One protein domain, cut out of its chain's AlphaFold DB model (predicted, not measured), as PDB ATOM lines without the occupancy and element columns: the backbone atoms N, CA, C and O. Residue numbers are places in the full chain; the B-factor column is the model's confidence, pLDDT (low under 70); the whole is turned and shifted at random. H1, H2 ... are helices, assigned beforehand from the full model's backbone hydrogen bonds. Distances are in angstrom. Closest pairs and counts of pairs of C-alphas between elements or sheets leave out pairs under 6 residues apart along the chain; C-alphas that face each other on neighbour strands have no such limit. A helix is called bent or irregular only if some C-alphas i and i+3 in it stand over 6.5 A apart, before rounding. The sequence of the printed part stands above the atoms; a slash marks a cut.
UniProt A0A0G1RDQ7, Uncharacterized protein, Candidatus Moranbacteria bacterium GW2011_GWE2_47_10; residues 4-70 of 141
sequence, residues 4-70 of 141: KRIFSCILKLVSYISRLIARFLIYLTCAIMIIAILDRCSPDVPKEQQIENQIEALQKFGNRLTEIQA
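What this domain is: This is residues 4 to 70 of the 141 residues of an uncharacterized protein of Candidatus Moranbacteria bacterium GW2011_GWE2_47_10 (UniProt A0A0G1RDQ7). Two long, straight helices, H1 and H2, meet near their ends through a short loop and open from there as a V with unequal arms. H1 is the longer arm and makes most of the longest axis; H2 folds back from the loop and slants away from H1, so that the space between the two arms is empty. The printed part has 67 residues with two named helices, H1 then H2, and no named strand; the class is all helix. It is extended, with a radius of gyration of the C-alphas of 21.2 A, and flat, spanning 65 by 39 by 7 A.

Where its parts are: H1 is residues 4 to 40, from C-alpha 4 at (-62.090, -18.163, 21.074) to C-alpha 40 at (-21.298, -3.297, -11.390), 54.2 A from first to last C-alpha. Residues 41 to 46 link it to H2, residues 47 to 68, which measures 31.8 A and ends with C-alpha 68 at (-29.818, 15.769, 7.286). Neither helix is bent.

How they stand to each other: H1 and H2 are close but not clearly touching, with 1 pair of C-alphas within 8 A. The closest C-alphas are those of Arg 40 and Gln 50, 7.6 A apart. The two helices run opposite ways at a steep tilt of 47 degrees. Their centres are 31.4 A apart. Residues 4 to 38 of H1 stand free, as do residues 55 to 70, of which 55 to 68 belong to H2. In H1 and H2 every O i to N i+4 pair is within hydrogen-bond range.

The domain as a whole: The C-alphas of Lys 4 and Glu 48, the two farthest apart, are 65.4 A apart. The printed part has no cut, and the link from H1 to H2 is short. The mean pLDDT of the printed part is 73.3; it is under 70 at 29 residues, among them 38 to 45 and 54 to 70.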
ATOM      1  N   LYS A   4     -63.487 -17.757  20.849       84.06
ATOM      2  CA  LYS A   4     -62.090 -18.163  21.074       84.06
ATOM      3  C   LYS A   4     -61.474 -18.897  19.876       84.06
ATOM      4  O   LYS A   4     -60.293 -18.707  19.584       84.06
ATOM      5  N   ARG A   5     -62.258 -19.707  19.152       83.12
ATOM      6  CA  ARG A   5     -61.780 -20.412  17.947       83.12
ATOM      7  C   ARG A   5     -61.561 -19.442  16.790       83.12
ATOM      8  O   ARG A   5     -60.552 -19.555  16.103       83.12
ATOM      9  N   ILE A   6     -62.453 -18.465  16.624       85.12
ATOM     10  CA  ILE A   6     -62.335 -17.433  15.583       85.12
ATOM     11  C   ILE A   6     -61.064 -16.603  15.802       85.12
ATOM     12  O   ILE A   6     -60.263 -16.453  14.882       85.12
ATOM     13  N   PHE A   7     -60.822 -16.150  17.036       86.31
ATOM     14  CA  PHE A   7     -59.626 -15.372  17.370       86.31
ATOM     15  C   PHE A   7     -58.328 -16.173  17.163       86.31
ATOM     16  O   PHE A   7     -57.358 -15.664  16.601       86.31
ATOM     17  N   SER A   8     -58.326 -17.461  17.532       88.00
ATOM     18  CA  SER A   8     -57.192 -18.363  17.283       88.00
ATOM     19  C   SER A   8     -56.906 -18.549  15.784       88.00
ATOM     20  O   SER A   8     -55.742 -18.549  15.377       88.00
ATOM     21  N   CYS A   9     -57.945 -18.660  14.950       86.69
ATOM     22  CA  CYS A   9     -57.789 -18.746  13.497       86.69
ATOM     23  C   CYS A   9     -57.218 -17.453  12.895       86.69
ATOM     24  O   CYS A   9     -56.316 -17.531  12.062       86.69
ATOM     25  N   ILE A  10     -57.674 -16.281  13.351       88.50
ATOM     26  CA  ILE A  10     -57.157 -14.980  12.891       88.50
ATOM     27  C   ILE A  10     -55.670 -14.833  13.242       88.50
ATOM     28  O   ILE A  10     -54.869 -14.485  12.381       88.50
ATOM     29  N   LEU A  11     -55.267 -15.177  14.468       87.75
ATOM     30  CA  LEU A  11     -53.860 -15.136  14.893       87.75
ATOM     31  C   LEU A  11     -52.958 -16.047  14.052       87.75
ATOM     32  O   LEU A  11     -51.863 -15.643  13.653       87.75
ATOM     33  N   LYS A  12     -53.420 -17.264  13.743       88.75
ATOM     34  CA  LYS A  12     -52.687 -18.190  12.864       88.75
ATOM     35  C   LYS A  12     -52.572 -17.646  11.441       88.75
ATOM     36  O   LYS A  12     -51.502 -17.755  10.846       88.75
ATOM     37  N   LEU A  13     -53.634 -17.027  10.924       89.88
ATOM     38  CA  LEU A  13     -53.639 -16.404   9.601       89.88
ATOM     39  C   LEU A  13     -52.657 -15.224   9.532       89.88
ATOM     40  O   LEU A  13     -51.839 -15.168   8.619       89.88
ATOM     41  N   VAL A  14     -52.672 -14.334  10.526       89.19
ATOM     42  CA  VAL A  14     -51.743 -13.192  10.607       89.19
ATOM     43  C   VAL A  14     -50.294 -13.669  10.721       89.19
ATOM     44  O   VAL A  14     -49.425 -13.146  10.031       89.19
ATOM     45  N   SER A  15     -50.031 -14.697  11.534       88.06
ATOM     46  CA  SER A  15     -48.694 -15.295  11.651       88.06
ATOM     47  C   SER A  15     -48.217 -15.928  10.338       88.06
ATOM     48  O   SER A  15     -47.036 -15.860   9.999       88.06
ATOM     49  N   TYR A  16     -49.128 -16.532   9.577       90.75
ATOM     50  CA  TYR A  16     -48.807 -17.089   8.269       90.75
ATOM     51  C   TYR A  16     -48.494 -15.986   7.248       90.75
ATOM     52  O   TYR A  16     -47.468 -16.053   6.571       90.75
ATOM     53  N   ILE A  17     -49.323 -14.939   7.195       89.56
ATOM     54  CA  ILE A  17     -49.125 -13.783   6.309       89.56
ATOM     55  C   ILE A  17     -47.817 -13.056   6.645       89.56
ATOM     56  O   ILE A  17     -47.048 -12.751   5.737       89.56
ATOM     57  N   SER A  18     -47.503 -12.834   7.926       88.31
ATOM     58  CA  SER A  18     -46.273 -12.135   8.323       88.31
ATOM     59  C   SER A  18     -45.010 -12.901   7.925       88.31
ATOM     60  O   SER A  18     -44.058 -12.303   7.425       88.31
ATOM     61  N   ARG A  19     -45.016 -14.235   8.047       89.31
ATOM     62  CA  ARG A  19     -43.923 -15.087   7.549       89.31
ATOM     63  C   ARG A  19     -43.789 -15.019   6.030       89.31
ATOM     64  O   ARG A  19     -42.674 -15.077   5.517       89.31
ATOM     65  N   LEU A  20     -44.907 -14.910   5.317       89.19
ATOM     66  CA  LEU A  20     -44.928 -14.838   3.859       89.19
ATOM     67  C   LEU A  20     -44.376 -13.495   3.364       89.19
ATOM     68  O   LEU A  20     -43.525 -13.481   2.477       89.19
ATOM     69  N   ILE A  21     -44.759 -12.392   4.016       89.19
ATOM     70  CA  ILE A  21     -44.195 -11.056   3.775       89.19
ATOM     71  C   ILE A  21     -42.697 -11.041   4.095       89.19
ATOM     72  O   ILE A  21     -41.911 -10.568   3.283       89.19
ATOM     73  N   ALA A  22     -42.277 -11.607   5.230       84.06
ATOM     74  CA  ALA A  22     -40.860 -11.662   5.594       84.06
ATOM     75  C   ALA A  22     -40.026 -12.417   4.544       84.06
ATOM     76  O   ALA A  22     -38.971 -11.941   4.134       84.06
ATOM     77  N   ARG A  23     -40.518 -13.562   4.051       89.31
ATOM     78  CA  ARG A  23     -39.862 -14.301   2.958       89.31
ATOM     79  C   ARG A  23     -39.824 -13.493   1.666       89.31
ATOM     80  O   ARG A  23     -38.786 -13.463   1.016       89.31
ATOM     81  N   PHE A  24     -40.919 -12.826   1.312       90.06
ATOM     82  CA  PHE A  24     -40.976 -11.964   0.133       90.06
ATOM     83  C   PHE A  24     -39.951 -10.825   0.209       90.06
ATOM     84  O   PHE A  24     -39.231 -10.596  -0.757       90.06
ATOM     85  N   LEU A  25     -39.821 -10.173   1.369       89.38
ATOM     86  CA  LEU A  25     -38.829  -9.119   1.587       89.38
ATOM     87  C   LEU A  25     -37.394  -9.640   1.448       89.38
ATOM     88  O   LEU A  25     -36.576  -8.960   0.843       89.38
ATOM     89  N   ILE A  26     -37.100 -10.848   1.939       89.00
ATOM     90  CA  ILE A  26     -35.779 -11.477   1.771       89.00
ATOM     91  C   ILE A  26     -35.489 -11.764   0.291       89.00
ATOM     92  O   ILE A  26     -34.404 -11.464  -0.198       89.00
ATOM     93  N   TYR A  27     -36.451 -12.316  -0.454       88.19
ATOM     94  CA  TYR A  27     -36.260 -12.546  -1.890       88.19
ATOM     95  C   TYR A  27     -36.092 -11.235  -2.662       88.19
ATOM     96  O   TYR A  27     -35.257 -11.159  -3.562       88.19
ATOM     97  N   LEU A  28     -36.839 -10.195  -2.284       87.31
ATOM     98  CA  LEU A  28     -36.741  -8.870  -2.883       87.31
ATOM     99  C   LEU A  28     -35.365  -8.240  -2.629       87.31
ATOM    100  O   LEU A  28     -34.753  -7.728  -3.565       87.31
ATOM    101  N   THR A  29     -34.843  -8.310  -1.401       86.44
ATOM    102  CA  THR A  29     -33.506  -7.781  -1.092       86.44
ATOM    103  C   THR A  29     -32.411  -8.560  -1.815       86.44
ATOM    104  O   THR A  29     -31.513  -7.942  -2.385       86.44
ATOM    105  N   CYS A  30     -32.507  -9.892  -1.887       87.62
ATOM    106  CA  CYS A  30     -31.593 -10.706  -2.692       87.62
ATOM    107  C   CYS A  30     -31.629 -10.325  -4.181       87.62
ATOM    108  O   CYS A  30     -30.572 -10.191  -4.792       87.62
ATOM    109  N   ALA A  31     -32.814 -10.102  -4.756       83.62
ATOM    110  CA  ALA A  31     -32.951  -9.686  -6.151       83.62
ATOM    111  C   ALA A  31     -32.308  -8.313  -6.408       83.62
ATOM    112  O   ALA A  31     -31.565  -8.159  -7.374       83.62
ATOM    113  N   ILE A  32     -32.524  -7.340  -5.516       84.50
ATOM    114  CA  ILE A  32     -31.903  -6.009  -5.612       84.50
ATOM    115  C   ILE A  32     -30.375  -6.113  -5.522       84.50
ATOM    116  O   ILE A  32     -29.679  -5.474  -6.307       84.50
ATOM    117  N   MET A  33     -29.841  -6.944  -4.618       77.25
ATOM    118  CA  MET A  33     -28.392  -7.169  -4.532       77.25
ATOM    119  C   MET A  33     -27.829  -7.767  -5.822       77.25
ATOM    120  O   MET A  33     -26.787  -7.318  -6.288       77.25
ATOM    121  N   ILE A  34     -28.514  -8.749  -6.414       81.62
ATOM    122  CA  ILE A  34     -28.084  -9.362  -7.676       81.62
ATOM    123  C   ILE A  34     -28.085  -8.322  -8.800       81.62
ATOM    124  O   ILE A  34     -27.095  -8.220  -9.514       81.62
ATOM    125  N   ILE A  35     -29.140  -7.509  -8.921       78.81
ATOM    126  CA  ILE A  35     -29.210  -6.431  -9.921       78.81
ATOM    127  C   ILE A  35     -28.066  -5.429  -9.718       78.81
ATOM    128  O   ILE A  35     -27.391  -5.079 -10.680       78.81
ATOM    129  N   ALA A  36     -27.788  -5.024  -8.477       73.06
ATOM    130  CA  ALA A  36     -26.697  -4.102  -8.166       73.06
ATOM    131  C   ALA A  36     -25.304  -4.689  -8.462       73.06
ATOM    132  O   ALA A  36     -24.394  -3.959  -8.848       73.06
ATOM    133  N   ILE A  37     -25.115  -6.001  -8.282       75.50
ATOM    134  CA  ILE A  37     -23.869  -6.691  -8.653       75.50
ATOM    135  C   ILE A  37     -23.751  -6.792 -10.178       75.50
ATOM    136  O   ILE A  37     -22.680  -6.528 -10.717       75.50
ATOM    137  N   LEU A  38     -24.837  -7.138 -10.873       69.69
ATOM    138  CA  LEU A  38     -24.863  -7.232 -12.334       69.69
ATOM    139  C   LEU A  38     -24.586  -5.876 -12.996       69.69
ATOM    140  O   LEU A  38     -23.810  -5.823 -13.944       69.69
ATOM    141  N   ASP A  39     -25.134  -4.787 -12.453       63.97
ATOM    142  CA  ASP A  39     -24.863  -3.415 -12.902       63.97
ATOM    143  C   ASP A  39     -23.377  -3.037 -12.732       63.97
ATOM    144  O   ASP A  39     -22.754  -2.470 -13.628       63.97
ATOM    145  N   ARG A  40     -22.746  -3.469 -11.629       58.19
ATOM    146  CA  ARG A  40     -21.298  -3.297 -11.390       58.19
ATOM    147  C   ARG A  40     -20.409  -4.140 -12.305       58.19
ATOM    148  O   ARG A  40     -19.231  -3.829 -12.445       58.19
ATOM    149  N   CYS A  41     -20.939  -5.209 -12.891       58.97
ATOM    150  CA  CYS A  41     -20.199  -6.115 -13.767       58.97
ATOM    151  C   CYS A  41     -20.460  -5.863 -15.258       58.97
ATOM    152  O   CYS A  41     -20.062  -6.698 -16.068       58.97
ATOM    153  N   SER A  42     -21.092  -4.741 -15.629       60.47
ATOM    154  CA  SER A  42     -21.313  -4.387 -17.034       60.47
ATOM    155  C   SER A  42     -19.967  -4.287 -17.776       60.47
ATOM    156  O   SER A  42     -19.158  -3.412 -17.447       60.47
ATOM    157  N   PRO A  43     -19.684  -5.188 -18.737       58.84
ATOM    158  CA  PRO A  43     -18.371  -5.302 -19.373       58.84
ATOM    159  C   PRO A  43     -18.059  -4.149 -20.340       58.84
ATOM    160  O   PRO A  43     -16.917  -4.023 -20.776       58.84
ATOM    161  N   ASP A  44     -19.049  -3.306 -20.644       67.31
ATOM    162  CA  ASP A  44     -18.962  -2.271 -21.679       67.31
ATOM    163  C   ASP A  44     -18.535  -0.893 -21.148       67.31
ATOM    164  O   ASP A  44     -18.290   0.023 -21.932       67.31
ATOM    165  N   VAL A  45     -18.427  -0.726 -19.824       62.94
ATOM    166  CA  VAL A  45     -18.022   0.549 -19.214       62.94
ATOM    167  C   VAL A  45     -16.555   0.466 -18.777       62.94
ATOM    168  O   VAL A  45     -16.210  -0.422 -17.990       62.94
ATOM    169  N   PRO A  46     -15.679   1.381 -19.236       72.38
ATOM    170  CA  PRO A  46     -14.296   1.453 -18.779       72.38
ATOM    171  C   PRO A  46     -14.232   1.498 -17.249       72.38
ATOM    172  O   PRO A  46     -14.977   2.241 -16.609       72.38
ATOM    173  N   LYS A  47     -13.329   0.714 -16.649       66.00
ATOM    174  CA  LYS A  47     -13.189   0.610 -15.182       66.00
ATOM    175  C   LYS A  47     -13.004   1.973 -14.508       66.00
ATOM    176  O   LYS A  47     -13.486   2.176 -13.401       66.00
ATOM    177  N   GLU A  48     -12.340   2.902 -15.187       71.88
ATOM    178  CA  GLU A  48     -12.136   4.284 -14.739       71.88
ATOM    179  C   GLU A  48     -13.472   5.013 -14.549       71.88
ATOM    180  O   GLU A  48     -13.719   5.589 -13.495       71.88
ATOM    181  N   GLN A  49     -14.388   4.869 -15.504       70.31
ATOM    182  CA  GLN A  49     -15.706   5.491 -15.452       70.31
ATOM    183  C   GLN A  49     -16.630   4.813 -14.426       70.31
ATOM    184  O   GLN A  49     -17.463   5.466 -13.799       70.31
ATOM    185  N   GLN A  50     -16.449   3.511 -14.173       67.12
ATOM    186  CA  GLN A  50     -17.128   2.826 -13.065       67.12
ATOM    187  C   GLN A  50     -16.662   3.344 -11.696       67.12
ATOM    188  O   GLN A  50     -17.485   3.497 -10.792       67.12
ATOM    189  N   ILE A  51     -15.366   3.629 -11.539       69.25
ATOM    190  CA  ILE A  51     -14.801   4.191 -10.305       69.25
ATOM    191  C   ILE A  51     -15.287   5.630 -10.101       69.25
ATOM    192  O   ILE A  51     -15.729   5.959  -9.001       69.25
ATOM    193  N   GLU A  52     -15.281   6.465 -11.143       69.31
ATOM    194  CA  GLU A  52     -15.809   7.837 -11.069       69.31
ATOM    195  C   GLU A  52     -17.285   7.855 -10.658       69.31
ATOM    196  O   GLU A  52     -17.647   8.542  -9.701       69.31
ATOM    197  N   ASN A  53     -18.117   7.011 -11.276       71.31
ATOM    198  CA  ASN A  53     -19.532   6.893 -10.920       71.31
ATOM    199  C   ASN A  53     -19.739   6.412  -9.472       71.31
ATOM    200  O   ASN A  53     -20.683   6.832  -8.799       71.31
ATOM    201  N   GLN A  54     -18.865   5.536  -8.963       60.22
ATOM    202  CA  GLN A  54     -18.917   5.083  -7.569       60.22
ATOM    203  C   GLN A  54     -18.522   6.189  -6.590       60.22
ATOM    204  O   GLN A  54     -19.172   6.341  -5.553       60.22
ATOM    205  N   ILE A  55     -17.491   6.969  -6.916       68.94
ATOM    206  CA  ILE A  55     -17.064   8.120  -6.115       68.94
ATOM    207  C   ILE A  55     -18.177   9.172  -6.090       68.94
ATOM    208  O   ILE A  55     -18.534   9.645  -5.011       68.94
ATOM    209  N   GLU A  56     -18.784   9.479  -7.237       68.25
ATOM    210  CA  GLU A  56     -19.877  10.451  -7.335       68.25
ATOM    211  C   GLU A  56     -21.116   9.989  -6.548       68.25
ATOM    212  O   GLU A  56     -21.699  10.760  -5.780       68.25
ATOM    213  N   ALA A  57     -21.496   8.713  -6.663       64.69
ATOM    214  CA  ALA A  57     -22.613   8.150  -5.906       64.69
ATOM    215  C   ALA A  57     -22.365   8.189  -4.387       64.69
ATOM    216  O   ALA A  57     -23.271   8.537  -3.622       64.69
ATOM    217  N   LEU A  58     -21.141   7.877  -3.945       60.56
ATOM    218  CA  LEU A  58     -20.747   7.947  -2.536       60.56
ATOM    219  C   LEU A  58     -20.719   9.389  -2.018       60.56
ATOM    220  O   LEU A  58     -21.232   9.647  -0.930       60.56
ATOM    221  N   GLN A  59     -20.192  10.335  -2.798       56.38
ATOM    222  CA  GLN A  59     -20.197  11.758  -2.449       56.38
ATOM    223  C   GLN A  59     -21.621  12.306  -2.353       56.38
ATOM    224  O   GLN A  59     -21.955  13.000  -1.398       56.38
ATOM    225  N   LYS A  60     -22.504  11.942  -3.287       64.81
ATOM    226  CA  LYS A  60     -23.913  12.357  -3.274       64.81
ATOM    227  C   LYS A  60     -24.681  11.781  -2.084       64.81
ATOM    228  O   LYS A  60     -25.553  12.454  -1.531       64.81
ATOM    229  N   PHE A  61     -24.358  10.554  -1.675       53.38
ATOM    230  CA  PHE A  61     -24.911   9.946  -0.466       53.38
ATOM    231  C   PHE A  61     -24.371  10.618   0.806       53.38
ATOM    232  O   PHE A  61     -25.153  10.946   1.697       53.38
ATOM    233  N   GLY A  62     -23.066  10.905   0.856       50.38
ATOM    234  CA  GLY A  62     -22.430  11.659   1.939       50.38
ATOM    235  C   GLY A  62     -23.019  13.060   2.104       50.38
ATOM    236  O   GLY A  62     -23.395  13.429   3.212       50.38
ATOM    237  N   ASN A  63     -23.215  13.784   0.998       52.19
ATOM    238  CA  ASN A  63     -23.771  15.139   0.995       52.19
ATOM    239  C   ASN A  63     -25.214  15.182   1.523       52.19
ATOM    240  O   ASN A  63     -25.565  16.057   2.314       52.19
ATOM    241  N   ARG A  64     -26.043  14.193   1.160       53.28
ATOM    242  CA  ARG A  64     -27.411  14.063   1.691       53.28
ATOM    243  C   ARG A  64     -27.434  13.720   3.180       53.28
ATOM    244  O   ARG A  64     -28.321  14.181   3.888       53.28
ATOM    245  N   LEU A  65     -26.471  12.935   3.666       47.31
ATOM    246  CA  LEU A  65     -26.332  12.663   5.100       47.31
ATOM    247  C   LEU A  65     -25.882  13.909   5.874       47.31
ATOM    248  O   LEU A  65     -26.407  14.158   6.958       47.31
ATOM    249  N   THR A  66     -24.982  14.720   5.311       46.06
ATOM    250  CA  THR A  66     -24.579  16.001   5.916       46.06
ATOM    251  C   THR A  66     -25.696  17.043   5.908       46.06
ATOM    252  O   THR A  66     -25.816  17.786   6.876       46.06
ATOM    253  N   GLU A  67     -26.562  17.074   4.888       47.03
ATOM    254  CA  GLU A  67     -27.738  17.964   4.868       47.03
ATOM    255  C   GLU A  67     -28.800  17.560   5.907       47.03
ATOM    256  O   GLU A  67     -29.466  18.425   6.470       47.03
ATOM    257  N   ILE A  68     -28.924  16.266   6.222       46.41
ATOM    258  CA  ILE A  68     -29.818  15.769   7.286       46.41
ATOM    259  C   ILE A  68     -29.228  16.027   8.692       46.41
ATOM    260  O   ILE A  68     -29.975  16.088   9.665       46.41
ATOM    261  N   GLN A  69     -27.909  16.231   8.805       44.19
ATOM    262  CA  GLN A  69     -27.190  16.531  10.054       44.19
ATOM    263  C   GLN A  69     -26.792  18.005  10.214       44.19
ATOM    264  O   GLN A  69     -25.948  18.320  11.052       44.19
ATOM    265  N   ALA A  70     -27.413  18.930   9.479       40.91
ATOM    266  CA  ALA A  70     -27.270  20.369   9.719       40.91
ATOM    267  C   ALA A  70     -27.967  20.818  11.031       40.91
ATOM    268  O   ALA A  70     -28.599  21.870  11.095       40.91
TER     269      ALA A  70